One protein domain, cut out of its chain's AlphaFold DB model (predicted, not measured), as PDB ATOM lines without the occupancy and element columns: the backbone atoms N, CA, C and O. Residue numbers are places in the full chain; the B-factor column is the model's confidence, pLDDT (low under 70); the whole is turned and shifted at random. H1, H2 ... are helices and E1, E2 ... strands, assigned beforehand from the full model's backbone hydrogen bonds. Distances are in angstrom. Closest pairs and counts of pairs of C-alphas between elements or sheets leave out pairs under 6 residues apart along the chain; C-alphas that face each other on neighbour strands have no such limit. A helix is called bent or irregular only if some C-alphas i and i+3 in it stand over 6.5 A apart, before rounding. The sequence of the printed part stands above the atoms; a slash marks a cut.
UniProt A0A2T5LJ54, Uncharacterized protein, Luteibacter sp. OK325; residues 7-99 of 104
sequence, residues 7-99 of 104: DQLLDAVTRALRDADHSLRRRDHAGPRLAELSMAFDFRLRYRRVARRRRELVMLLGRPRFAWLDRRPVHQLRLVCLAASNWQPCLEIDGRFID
ATOM      1  N   ASP A   7     217.221 134.979 175.964       69.25
ATOM      2  CA  ASP A   7     217.185 133.814 176.851       69.25
ATOM      3  C   ASP A   7     217.776 132.559 176.186       69.25
ATOM      4  O   ASP A   7     218.592 131.867 176.785       69.25
ATOM      5  N   GLN A   8     217.458 132.303 174.910       74.62
ATOM      6  CA  GLN A   8     218.032 131.168 174.175       74.62
ATOM      7  C   GLN A   8     219.544 131.300 173.988       74.62
ATOM      8  O   GLN A   8     220.258 130.300 174.053       74.62
ATOM      9  N   LEU A   9     220.035 132.518 173.741       76.69
ATOM     10  CA  LEU A   9     221.464 132.789 173.633       76.69
ATOM     11  C   LEU A   9     222.163 132.557 174.978       76.69
ATOM     12  O   LEU A   9     223.190 131.884 175.018       76.69
ATOM     13  N   LEU A  10     221.589 133.053 176.073       76.81
ATOM     14  CA  LEU A  10     222.140 132.888 177.417       76.81
ATOM     15  C   LEU A  10     222.175 131.430 177.852       76.81
ATOM     16  O   LEU A  10     223.209 130.960 178.324       76.81
ATOM     17  N   ASP A  11     221.092 130.691 177.622       80.06
ATOM     18  CA  ASP A  11     221.034 129.265 177.923       80.06
ATOM     19  C   ASP A  11     222.036 128.465 177.089       80.06
ATOM     20  O   ASP A  11     222.624 127.500 177.585       80.06
ATOM     21  N   ALA A  12     222.225 128.830 175.816       82.50
ATOM     22  CA  ALA A  12     223.181 128.168 174.936       82.50
ATOM     23  C   ALA A  12     224.627 128.445 175.364       82.50
ATOM     24  O   ALA A  12     225.418 127.507 175.453       82.50
ATOM     25  N   VAL A  13     224.967 129.702 175.676       82.06
ATOM     26  CA  VAL A  13     226.313 130.070 176.138       82.06
ATOM     27  C   VAL A  13     226.613 129.431 177.490       82.06
ATOM     28  O   VAL A  13     227.664 128.816 177.649       82.06
ATOM     29  N   THR A  14     225.678 129.494 178.438       81.06
ATOM     30  CA  THR A  14     225.853 128.891 179.768       81.06
ATOM     31  C   THR A  14     226.072 127.381 179.666       81.06
ATOM     32  O   THR A  14     226.954 126.839 180.334       81.06
ATOM     33  N   ARG A  15     225.317 126.684 178.802       85.12
ATOM     34  CA  ARG A  15     225.529 125.251 178.539       85.12
ATOM     35  C   ARG A  15     226.894 124.977 177.917       85.12
ATOM     36  O   ARG A  15     227.637 124.169 178.459       85.12
ATOM     37  N   ALA A  16     227.252 125.693 176.852       84.94
ATOM     38  CA  ALA A  16     228.539 125.518 176.184       84.94
ATOM     39  C   ALA A  16     229.727 125.745 177.135       84.94
ATOM     40  O   ALA A  16     230.709 125.009 177.086       84.94
ATOM     41  N   LEU A  17     229.623 126.727 178.035       82.75
ATOM     42  CA  LEU A  17     230.640 127.003 179.048       82.75
ATOM     43  C   LEU A  17     230.766 125.898 180.087       82.75
ATOM     44  O   LEU A  17     231.879 125.491 180.412       82.75
ATOM     45  N   ARG A  18     229.639 125.384 180.585       82.06
ATOM     46  CA  ARG A  18     229.639 124.254 181.521       82.06
ATOM     47  C   ARG A  18     230.226 123.002 180.879       82.06
ATOM     48  O   ARG A  18     231.027 122.322 181.513       82.06
ATOM     49  N   ASP A  19     229.886 122.735 179.622       85.62
ATOM     50  CA  ASP A  19     230.425 121.600 178.874       85.62
ATOM     51  C   ASP A  19     231.934 121.751 178.629       85.62
ATOM     52  O   ASP A  19     232.688 120.780 178.762       85.62
ATOM     53  N   ALA A  20     232.397 122.968 178.331       83.06
ATOM     54  CA  ALA A  20     233.812 123.281 178.172       83.06
ATOM     55  C   ALA A  20     234.588 123.115 179.490       83.06
ATOM     56  O   ALA A  20     235.600 122.413 179.508       83.06
ATOM     57  N   ASP A  21     234.093 123.678 180.599       81.62
ATOM     58  CA  ASP A  21     234.706 123.531 181.928       81.62
ATOM     59  C   ASP A  21     234.749 122.056 182.353       81.62
ATOM     60  O   ASP A  21     235.790 121.542 182.764       81.62
ATOM     61  N   HIS A  22     233.650 121.320 182.157       83.12
ATOM     62  CA  HIS A  22     233.602 119.888 182.443       83.12
ATOM     63  C   HIS A  22     234.603 119.099 181.581       83.12
ATOM     64  O   HIS A  22     235.221 118.140 182.058       83.12
ATOM     65  N   SER A  23     234.770 119.460 180.309       82.56
ATOM     66  CA  SER A  23     235.705 118.782 179.406       82.56
ATOM     67  C   SER A  23     237.162 119.040 179.790       82.56
ATOM     68  O   SER A  23     237.971 118.113 179.761       82.56
ATOM     69  N   LEU A  24     237.488 120.266 180.209       78.00
ATOM     70  CA  LEU A  24     238.820 120.626 180.700       78.00
ATOM     71  C   LEU A  24     239.159 119.879 181.993       78.00
ATOM     72  O   LEU A  24     240.214 119.254 182.070       78.00
ATOM     73  N   ARG A  25     238.228 119.823 182.956       75.44
ATOM     74  CA  ARG A  25     238.411 119.068 184.211       75.44
ATOM     75  C   ARG A  25     238.622 117.568 183.996       75.44
ATOM     76  O   ARG A  25     239.333 116.935 184.771       75.44
ATOM     77  N   ARG A  26     237.997 116.989 182.961       79.25
ATOM     78  CA  ARG A  26     238.175 115.571 182.604       79.25
ATOM     79  C   ARG A  26     239.525 115.276 181.959       79.25
ATOM     80  O   ARG A  26     239.996 114.152 182.083       79.25
ATOM     81  N   ARG A  27     240.115 116.238 181.244       72.62
ATOM     82  CA  ARG A  27     241.390 116.033 180.544       72.62
ATOM     83  C   ARG A  27     242.593 116.093 181.477       72.62
ATOM     84  O   ARG A  27     243.539 115.361 181.220       72.62
ATOM     85  N   ASP A  28     242.558 116.911 182.531       65.31
ATOM     86  CA  ASP A  28     243.658 116.999 183.496       65.31
ATOM     87  C   ASP A  28     243.224 117.709 184.799       65.31
ATOM     88  O   ASP A  28     242.594 118.767 184.753       65.31
ATOM     89  N   HIS A  29     243.553 117.159 185.974       62.84
ATOM     90  CA  HIS A  29     243.222 117.778 187.274       62.84
ATOM     91  C   HIS A  29     244.125 118.981 187.604       62.84
ATOM     92  O   HIS A  29     243.702 119.875 188.350       62.84
ATOM     93  N   ALA A  30     245.330 119.017 187.025       67.81
ATOM     94  CA  ALA A  30     246.313 120.091 187.182       67.81
ATOM     95  C   ALA A  30     246.423 121.002 185.941       67.81
ATOM     96  O   ALA A  30     247.204 121.953 185.941       67.81
ATOM     97  N   GLY A  31     245.642 120.723 184.893       65.50
ATOM     98  CA  GLY A  31     245.680 121.460 183.635       65.50
ATOM     99  C   GLY A  31     245.029 122.850 183.688       65.50
ATOM    100  O   GLY A  31     244.387 123.221 184.679       65.50
ATOM    101  N   PRO A  32     245.172 123.636 182.605       66.31
ATOM    102  CA  PRO A  32     244.610 124.977 182.508       66.31
ATOM    103  C   PRO A  32     243.087 124.952 182.684       66.31
ATOM    104  O   PRO A  32     242.376 124.176 182.044       66.31
ATOM    105  N   ARG A  33     242.589 125.833 183.557       72.69
ATOM    106  CA  ARG A  33     241.157 126.014 183.822       72.69
ATOM    107  C   ARG A  33     240.631 127.219 183.059       72.69
ATOM    108  O   ARG A  33     241.335 128.216 182.899       72.69
ATOM    109  N   LEU A  34     239.377 127.141 182.623       76.69
ATOM    110  CA  LEU A  34     238.678 128.300 182.085       76.69
ATOM    111  C   LEU A  34     238.407 129.263 183.254       76.69
ATOM    112  O   LEU A  34     237.738 128.879 184.210       76.69
ATOM    113  N   ALA A  35     238.961 130.475 183.214       82.31
ATOM    114  CA  ALA A  35     238.776 131.475 184.272       82.31
ATOM    115  C   ALA A  35     237.618 132.434 183.958       82.31
ATOM    116  O   ALA A  35     236.782 132.724 184.816       82.31
ATOM    117  N   GLU A  36     237.551 132.881 182.705       84.94
ATOM    118  CA  GLU A  36     236.595 133.867 182.222       84.94
ATOM    119  C   GLU A  36     236.241 133.579 180.763       84.94
ATOM    120  O   GLU A  36     237.094 133.193 179.959       84.94
ATOM    121  N   LEU A  37     234.980 133.818 180.421       83.94
ATOM    122  CA  LEU A  37     234.554 134.057 179.054       83.94
ATOM    123  C   LEU A  37     233.972 135.466 178.963       83.94
ATOM    124  O   LEU A  37     232.986 135.769 179.631       83.94
ATOM    125  N   SER A  38     234.531 136.287 178.073       85.31
ATOM    126  CA  SER A  38     233.943 137.567 177.688       85.31
ATOM    127  C   SER A  38     233.637 137.568 176.198       85.31
ATOM    128  O   SER A  38     234.492 137.252 175.371       85.31
ATOM    129  N   MET A  39     232.400 137.908 175.849       84.06
ATOM    130  CA  MET A  39     231.967 138.070 174.468       84.06
ATOM    131  C   MET A  39     231.269 139.414 174.323       84.06
ATOM    132  O   MET A  39     230.352 139.721 175.078       84.06
ATOM    133  N   ALA A  40     231.684 140.201 173.334       85.69
ATOM    134  CA  ALA A  40     231.031 141.452 172.983       85.69
ATOM    135  C   ALA A  40     230.521 141.382 171.547       85.69
ATOM    136  O   ALA A  40     231.240 140.941 170.646       85.69
ATOM    137  N   PHE A  41     229.284 141.812 171.327       84.25
ATOM    138  CA  PHE A  41     228.718 141.900 169.992       84.25
ATOM    139  C   PHE A  41     227.743 143.059 169.855       84.25
ATOM    140  O   PHE A  41     226.986 143.399 170.764       84.25
ATOM    141  N   ASP A  42     227.738 143.617 168.653       84.88
ATOM    142  CA  ASP A  42     226.817 144.670 168.272       84.88
ATOM    143  C   ASP A  42     225.473 144.060 167.879       84.88
ATOM    144  O   ASP A  42     225.389 143.126 167.068       84.88
ATOM    145  N   PHE A  43     224.401 144.618 168.425       82.12
ATOM    146  CA  PHE A  43     223.040 144.240 168.087       82.12
ATOM    147  C   PHE A  43     222.174 145.473 167.847       82.12
ATOM    148  O   PHE A  43     222.482 146.593 168.248       82.12
ATOM    149  N   ARG A  44     221.049 145.270 167.162       83.50
ATOM    150  CA  ARG A  44     220.009 146.295 167.019       83.50
ATOM    151  C   ARG A  44     218.691 145.794 167.561       83.50
ATOM    152  O   ARG A  44     218.361 144.617 167.413       83.50
ATOM    153  N   LEU A  45     217.897 146.695 168.125       79.75
ATOM    154  CA  LEU A  45     216.564 146.372 168.617       79.75
ATOM    155  C   LEU A  45     215.507 146.583 167.530       79.75
ATOM    156  O   LEU A  45     215.516 147.569 166.788       79.75
ATOM    157  N   ARG A  46     214.561 145.650 167.438       78.50
ATOM    158  CA  ARG A  46     213.382 145.769 166.579       78.50
ATOM    159  C   ARG A  46     212.142 145.312 167.326       78.50
ATOM    160  O   ARG A  46     212.069 144.175 167.772       78.50
ATOM    161  N   TYR A  47     211.116 146.154 167.348       71.75
ATOM    162  CA  TYR A  47     209.785 145.715 167.750       71.75
ATOM    163  C   TYR A  47     209.168 144.854 166.647       71.75
ATOM    164  O   TYR A  47     208.934 145.319 165.526       71.75
ATOM    165  N   ARG A  48     208.892 143.591 166.962       74.19
ATOM    166  CA  ARG A  48     208.090 142.696 166.131       74.19
ATOM    167  C   ARG A  48     206.664 142.688 166.673       74.19
ATOM    168  O   ARG A  48     206.443 142.514 167.867       74.19
ATOM    169  N   ARG A  49     205.679 142.894 165.794       70.12
ATOM    170  CA  ARG A  49     204.274 142.649 166.144       70.12
ATOM    171  C   ARG A  49     204.039 141.144 166.107       70.12
ATOM    172  O   ARG A  49     204.234 140.529 165.060       70.12
ATOM    173  N   VAL A  50     203.623 140.582 167.232       67.69
ATOM    174  CA  VAL A  50     203.094 139.221 167.314       67.69
ATOM    175  C   VAL A  50     201.570 139.316 167.387       67.69
ATOM    176  O   VAL A  50     201.021 140.346 167.798       67.69
ATOM    177  N   ALA A  51     200.873 138.300 166.871       60.19
ATOM    178  CA  ALA A  51     199.413 138.279 166.800       60.19
ATOM    179  C   ALA A  51     198.781 138.630 168.165       60.19
ATOM    180  O   ALA A  51     199.311 138.270 169.211       60.19
ATOM    181  N   ARG A  52     197.651 139.357 168.143       59.44
ATOM    182  CA  ARG A  52     196.954 139.914 169.327       59.44
ATOM    183  C   ARG A  52     197.767 140.929 170.155       59.44
ATOM    184  O   ARG A  52     197.978 140.759 171.348       59.44
ATOM    185  N   ARG A  53     198.140 142.057 169.537       58.66
ATOM    186  CA  ARG A  53     198.618 143.298 170.204       58.66
ATOM    187  C   ARG A  53     199.908 143.203 171.041       58.66
ATOM    188  O   ARG A  53     200.354 144.240 171.527       58.66
ATOM    189  N   ARG A  54     200.563 142.047 171.159       56.94
ATOM    190  CA  ARG A  54     201.849 141.934 171.862       56.94
ATOM    191  C   ARG A  54     202.986 142.410 170.952       56.94
ATOM    192  O   ARG A  54     203.167 141.916 169.838       56.94
ATOM    193  N   ARG A  55     203.731 143.422 171.404       62.34
ATOM    194  CA  ARG A  55     204.988 143.843 170.775       62.34
ATOM    195  C   ARG A  55     206.113 143.093 171.473       62.34
ATOM    196  O   ARG A  55     206.272 143.237 172.678       62.34
ATOM    197  N   GLU A  56     206.867 142.310 170.721       68.50
ATOM    198  CA  GLU A  56     208.068 141.648 171.221       68.50
ATOM    199  C   GLU A  56     209.293 142.442 170.796       68.50
ATOM    200  O   GLU A  56     209.389 142.904 169.653       68.50
ATOM    201  N   LEU A  57     210.216 142.627 171.732       68.06
ATOM    202  CA  LEU A  57     211.509 143.227 171.461       68.06
ATOM    203  C   LEU A  57     212.431 142.124 170.929       68.06
ATOM    204  O   LEU A  57     212.695 141.146 171.619       68.06
ATOM    205  N   VAL A  58     212.882 142.259 169.686       76.31
ATOM    206  CA  VAL A  58     213.741 141.276 169.021       76.31
ATOM    207  C   VAL A  58     215.118 141.882 168.810       76.31
ATOM    208  O   VAL A  58     215.236 142.978 168.256       76.31
ATOM    209  N   MET A  59     216.151 141.147 169.216       76.81
ATOM    210  CA  MET A  59     217.534 141.493 168.918       76.81
ATOM    211  C   MET A  59     217.894 141.024 167.511       76.81
ATOM    212  O   MET A  59     217.600 139.899 167.103       76.81
ATOM    213  N   LEU A  60     218.523 141.908 166.755       79.38
ATOM    214  CA  LEU A  60     219.073 141.621 165.443       79.38
ATOM    215  C   LEU A  60     220.588 141.574 165.583       79.38
ATOM    216  O   LEU A  60     221.218 142.617 165.752       79.38
ATOM    217  N   LEU A  61     221.144 140.366 165.517       73.31
ATOM    218  CA  LEU A  61     222.586 140.158 165.467       73.31
ATOM    219  C   LEU A  61     223.089 140.214 164.018       73.31
ATOM    220  O   LEU A  61     222.453 139.682 163.099       73.31
ATOM    221  N   GLY A  62     224.265 140.816 163.837       69.56
ATOM    222  CA  GLY A  62     225.007 140.825 162.578       69.56
ATOM    223  C   GLY A  62     224.868 142.105 161.751       69.56
ATOM    224  O   GLY A  62     224.079 143.007 162.040       69.56
ATOM    225  N   ARG A  63     225.672 142.191 160.683       66.38
ATOM    226  CA  ARG A  63     225.690 143.365 159.804       66.38
ATOM    227  C   ARG A  63     224.406 143.437 158.965       66.38
ATOM    228  O   ARG A  63     223.990 142.432 158.382       66.38
ATOM    229  N   PRO A  64     223.775 144.617 158.859       68.00
ATOM    230  CA  PRO A  64     222.642 144.805 157.965       68.00
ATOM    231  C   PRO A  64     223.111 144.619 156.522       68.00
ATOM    232  O   PRO A  64     224.161 145.128 156.133       68.00
ATOM    233  N   ARG A  65     222.296 143.950 155.704       67.94
ATOM    234  CA  ARG A  65     222.562 143.814 154.263       67.94
ATOM    235  C   ARG A  65     222.644 145.180 153.560       67.94
ATOM    236  O   ARG A  65     223.362 145.314 152.580       67.94
ATOM    237  N   PHE A  66     221.955 146.188 154.098       72.38
ATOM    238  CA  PHE A  66     222.001 147.577 153.645       72.38
ATOM    239  C   PHE A  66     222.218 148.512 154.840       72.38
ATOM    240  O   PHE A  66     221.259 148.993 155.439       72.38
ATOM    241  N   ALA A  67     223.478 148.757 155.205       64.38
ATOM    242  CA  ALA A  67     223.827 149.601 156.354       64.38
ATOM    243  C   ALA A  67     223.275 151.032 156.262       64.38
ATOM    244  O   ALA A  67     222.901 151.604 157.277       64.38
ATOM    245  N   TRP A  68     223.146 151.572 155.050       70.62
ATOM    246  CA  TRP A  68     222.649 152.929 154.814       70.62
ATOM    247  C   TRP A  68     221.138 153.106 155.062       70.62
ATOM    248  O   TRP A  68     220.696 154.210 155.371       70.62
ATOM    249  N   LEU A  69     220.343 152.031 154.962       69.50
ATOM    250  CA  LEU A  69     218.890 152.068 155.193       69.50
ATOM    251  C   LEU A  69     218.509 151.783 156.650       69.50
ATOM    252  O   LEU A  69     217.369 152.022 157.049       69.50
ATOM    253  N   ASP A  70     219.439 151.267 157.453       70.94
ATOM    254  CA  ASP A  70     219.185 150.896 158.841       70.94
ATOM    255  C   ASP A  70     219.710 151.979 159.792       70.94
ATOM    256  O   ASP A  70     220.789 151.863 160.362       70.94
ATOM    257  N   ARG A  71     218.921 153.048 159.968       76.69
ATOM    258  CA  ARG A  71     219.211 154.166 160.893       76.69
ATOM    259  C   ARG A  71     218.970 153.832 162.373       76.69
ATOM    260  O   ARG A  71     218.843 154.735 163.196       76.69
ATOM    261  N   ARG A  72     218.805 152.556 162.725       79.19
ATOM    262  CA  ARG A  72     218.516 152.160 164.109       79.19
ATOM    263  C   ARG A  72     219.764 152.289 164.981       79.19
ATOM    264  O   ARG A  72     220.857 151.993 164.491       79.19
ATOM    265  N   PRO A  73     219.599 152.661 166.265       79.62
ATOM    266  CA  PRO A  73     220.709 152.662 167.202       79.62
ATOM    267  C   PRO A  73     221.322 151.261 167.270       79.62
ATOM    268  O   PRO A  73     220.614 150.246 167.305       79.62
ATOM    269  N   VAL A  74     222.648 151.231 167.206       83.75
ATOM    270  CA  VAL A  74     223.446 150.040 167.480       83.75
ATOM    271  C   VAL A  74     223.721 150.044 168.971       83.75
ATOM    272  O   VAL A  74     224.158 151.058 169.506       83.75
ATOM    273  N   HIS A  75     223.432 148.918 169.602       84.50
ATOM    274  CA  HIS A  75     223.693 148.671 171.005       84.50
ATOM    275  C   HIS A  75     224.808 147.638 171.116       84.50
ATOM    276  O   HIS A  75     224.876 146.707 170.304       84.50
ATOM    277  N   GLN A  76     225.665 147.781 172.116       84.94
ATOM    278  CA  GLN A  76     226.715 146.813 172.401       84.94
ATOM    279  C   GLN A  76     226.259 145.916 173.546       84.94
ATOM    280  O   GLN A  76     225.986 146.407 174.640       84.94
ATOM    281  N   LEU A  77     226.170 144.606 173.297       85.31
ATOM    282  CA  LEU A  77     225.992 143.617 174.356       85.31
ATOM    283  C   LEU A  77     227.357 143.062 174.715       85.31
ATOM    284  O   LEU A  77     228.056 142.542 173.844       85.31
ATOM    285  N   ARG A  78     227.702 143.104 175.994       86.31
ATOM    286  CA  ARG A  78     228.828 142.377 176.552       86.31
ATOM    287  C   ARG A  78     228.306 141.342 177.537       86.31
ATOM    288  O   ARG A  78     227.545 141.644 178.448       86.31
ATOM    289  N   LEU A  79     228.698 140.101 177.304       85.56
ATOM    290  CA  LEU A  79     228.422 138.956 178.148       85.56
ATOM    291  C   LEU A  79     229.723 138.569 178.839       85.56
ATOM    292  O   LEU A  79     230.724 138.316 178.167       85.56
ATOM    293  N   VAL A  80     229.703 138.525 180.164       85.25
ATOM    294  CA  VAL A  80     230.833 138.086 180.982       85.25
ATOM    295  C   VAL A  80     230.371 136.913 181.832       85.25
ATOM    296  O   VAL A  80     229.396 137.017 182.572       85.25
ATOM    297  N   CYS A  81     231.070 135.790 181.726       82.75
ATOM    298  CA  CYS A  81     230.842 134.612 182.547       82.75
ATOM    299  C   CYS A  81     232.141 134.270 183.271       82.75
ATOM    300  O   CYS A  81     233.155 133.972 182.637       82.75
ATOM    301  N   LEU A  82     232.100 134.292 184.601       82.19
ATOM    302  CA  LEU A  82     233.246 133.984 185.449       82.19
ATOM    303  C   LEU A  82     233.099 132.581 186.035       82.19
ATOM    304  O   LEU A  82     232.022 132.209 186.511       82.19
ATOM    305  N   ALA A  83     234.201 131.833 186.084       80.31
ATOM    306  CA  ALA A  83     234.238 130.546 186.777       80.31
ATOM    307  C   ALA A  83     233.933 130.707 188.277       80.31
ATOM    308  O   ALA A  83     233.210 129.896 188.855       80.31
ATOM    309  N   ALA A  84     234.432 131.790 188.887       80.19
ATOM    310  CA  ALA A  84     234.194 132.131 190.292       80.19
ATOM    311  C   ALA A  84     232.710 132.393 190.603       80.19
ATOM    312  O   ALA A  84     232.256 132.120 191.709       80.19
ATOM    313  N   SER A  85     231.944 132.858 189.615       76.81
ATOM    314  CA  SER A  85     230.510 133.146 189.736       76.81
ATOM    315  C   SER A  85     229.638 131.971 189.273       76.81
ATOM    316  O   SER A  85     228.512 132.178 188.828       76.81
ATOM    317  N   ASN A  86     230.140 130.729 189.326       76.19
ATOM    318  CA  ASN A  86     229.434 129.523 188.860       76.19
ATOM    319  C   ASN A  86     228.931 129.609 187.406       76.19
ATOM    320  O   ASN A  86     227.882 129.049 187.066       76.19
ATOM    321  N   TRP A  87     229.672 130.307 186.540       79.38
ATOM    322  CA  TRP A  87     229.290 130.554 185.147       79.38
ATOM    323  C   TRP A  87     227.957 131.295 184.989       79.38
ATOM    324  O   TRP A  87     227.300 131.158 183.957       79.38
ATOM    325  N   GLN A  88     227.546 132.075 185.991       78.38
ATOM    326  CA  GLN A  88     226.387 132.946 185.849       78.38
ATOM    327  C   GLN A  88     226.692 134.046 184.821       78.38
ATOM    328  O   GLN A  88     227.748 134.684 184.897       78.38
ATOM    329  N   PRO A  89     225.819 134.238 183.821       78.75
ATOM    330  CA  PRO A  89     226.018 135.252 182.802       78.75
ATOM    331  C   PRO A  89     225.711 136.640 183.366       78.75
ATOM    332  O   PRO A  89     224.557 136.950 183.646       78.75
ATOM    333  N   CYS A  90     226.723 137.501 183.461       81.88
ATOM    334  CA  CYS A  90     226.502 138.925 183.681       81.88
ATOM    335  C   CYS A  90     226.461 139.645 182.334       81.88
ATOM    336  O   CYS A  90     227.323 139.465 181.468       81.88
ATOM    337  N   LEU A  91     225.411 140.440 182.150       81.88
ATOM    338  CA  LEU A  91     225.134 141.146 180.908       81.88
ATOM    339  C   LEU A  91     225.311 142.631 181.099       81.88
ATOM    340  O   LEU A  91     224.819 143.206 182.062       81.88
ATOM    341  N   GLU A  92     225.955 143.246 180.131       84.50
ATOM    342  CA  GLU A  92     226.172 144.675 180.058       84.50
ATOM    343  C   GLU A  92     225.666 145.153 178.693       84.50
ATOM    344  O   GLU A  92     226.084 144.644 177.654       84.50
ATOM    345  N   ILE A  93     224.721 146.095 178.688       84.94
ATOM    346  CA  ILE A  93     224.212 146.751 177.478       84.94
ATOM    347  C   ILE A  93     224.629 148.210 177.519       84.94
ATOM    348  O   ILE A  93     224.234 148.928 178.436       84.94
ATOM    349  N   ASP A  94     225.402 148.657 176.530       86.38
ATOM    350  CA  ASP A  94     225.861 150.048 176.411       86.38
ATOM    351  C   ASP A  94     226.501 150.590 177.708       86.38
ATOM    352  O   ASP A  94     226.232 151.716 178.133       86.38
ATOM    353  N   GLY A  95     227.300 149.766 178.393       82.19
ATOM    354  CA  GLY A  95     227.922 150.146 179.667       82.19
ATOM    355  C   GLY A  95     227.045 149.949 180.907       82.19
ATOM    356  O   GLY A  95     227.464 150.282 182.014       82.19
ATOM    357  N   ARG A  96     225.810 149.452 180.759       83.69
ATOM    358  CA  ARG A  96     224.877 149.227 181.873       83.69
ATOM    359  C   ARG A  96     224.701 147.747 182.153       83.69
ATOM    360  O   ARG A  96     224.190 147.016 181.307       83.69
ATOM    361  N   PHE A  97     225.046 147.329 183.367       79.88
ATOM    362  CA  PHE A  97     224.769 145.975 183.830       79.88
ATOM    363  C   PHE A  97     223.263 145.740 183.951       79.88
ATOM    364  O   PHE A  97     222.540 146.527 184.564       79.88
ATOM    365  N   ILE A  98     222.798 144.654 183.343       76.75
ATOM    366  CA  ILE A  98     221.426 144.179 183.445       76.75
ATOM    367  C   ILE A  98     221.445 142.942 184.325       76.75
ATOM    368  O   ILE A  98     221.982 141.903 183.939       76.75
ATOM    369  N   ASP A  99     220.830 143.058 185.497       65.88
ATOM    370  CA  ASP A  99     220.625 141.923 186.381       65.88
ATOM    371  C   ASP A  99     219.515 141.033 185.813       65.88
ATOM    372  O   ASP A  99     218.315 141.266 185.989       65.88
TER     373      ASP A  99
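This is residues 7 to 99 of the 104 residues of an uncharacterized protein of Luteibacter sp. OK325 (UniProt A0A2T5LJ54). A long, strongly twisted sheet of five strands is strung along the bent strand E1: its first part pairs with E3 in a body of E1, E3, E4 and E5, and past the bend it folds back with E2 as a hairpin arm at one end of the long axis. One long helix, H1, only grazes the sheet with residues 10 to 17, and residues 26 to 31, of which 26 and 27 belong to H1, stick out free at the other end. The printed part has 93 residues, with one named helix and then five named strands, H1 E1 E2 E3 E4 E5; the sheet's order is E2 E1 E3 E4 E5, all antiparallel, and the class is mixed, helices and strands. The whole is loose, with a radius of gyration of the C-alphas of 17.2 A, and elongated, spanning 52 by 32 by 25 A.

H1 is residues 7 to 27, 30.3 A long, and its first C-alpha is at (217.185, 133.814, 176.851). E1, residues 36 to 49, is the longest strand, 37.2 A, and bends by 61 degrees at residue 42. E2 is residues 55 to 61, 18.7 A, and E3 is residues 74 to 82, 26.0 A. E4 is residues 89 to 93, and E5 is residues 96 to 98, with C-alpha 98 at (221.426, 144.179, 183.445).

The sheet has E2 and E5 as its edge strands. E1 and E3 are antiparallel at 140 degrees, with N 39 and O 79 2.9 A apart, within hydrogen-bond range. E1 and E2 form a hairpin, with N 46 and O 58 at 2.9 A. E3, E4 and E5 form a meander, each strand the antiparallel neighbour of the one before; N 80 and O 90 are 2.9 A apart, and N 98 and O 91 are 2.8 A apart. E2 and E3 are apart. H1 is on the sheet but only grazes it; its closest C-alphas to E4 are those of Leu 10 and Pro 89, 7.0 A apart, and H1 and E3 are near each other. In H1 every O i to N i+4 pair is within hydrogen-bond range.

The two C-alphas farthest apart are those of Ala 30 and Arg 52, 56.1 A. The printed part has no cut. The link from E2 to E3, residues 62 to 73, is long, and its C-alphas lie 13 to 26 A from the mean of all C-alphas. The mean pLDDT of the printed part is 76.9, and 21 residues are under 70, among them residues 28 to 32, 50 to 57 and 62 to 65.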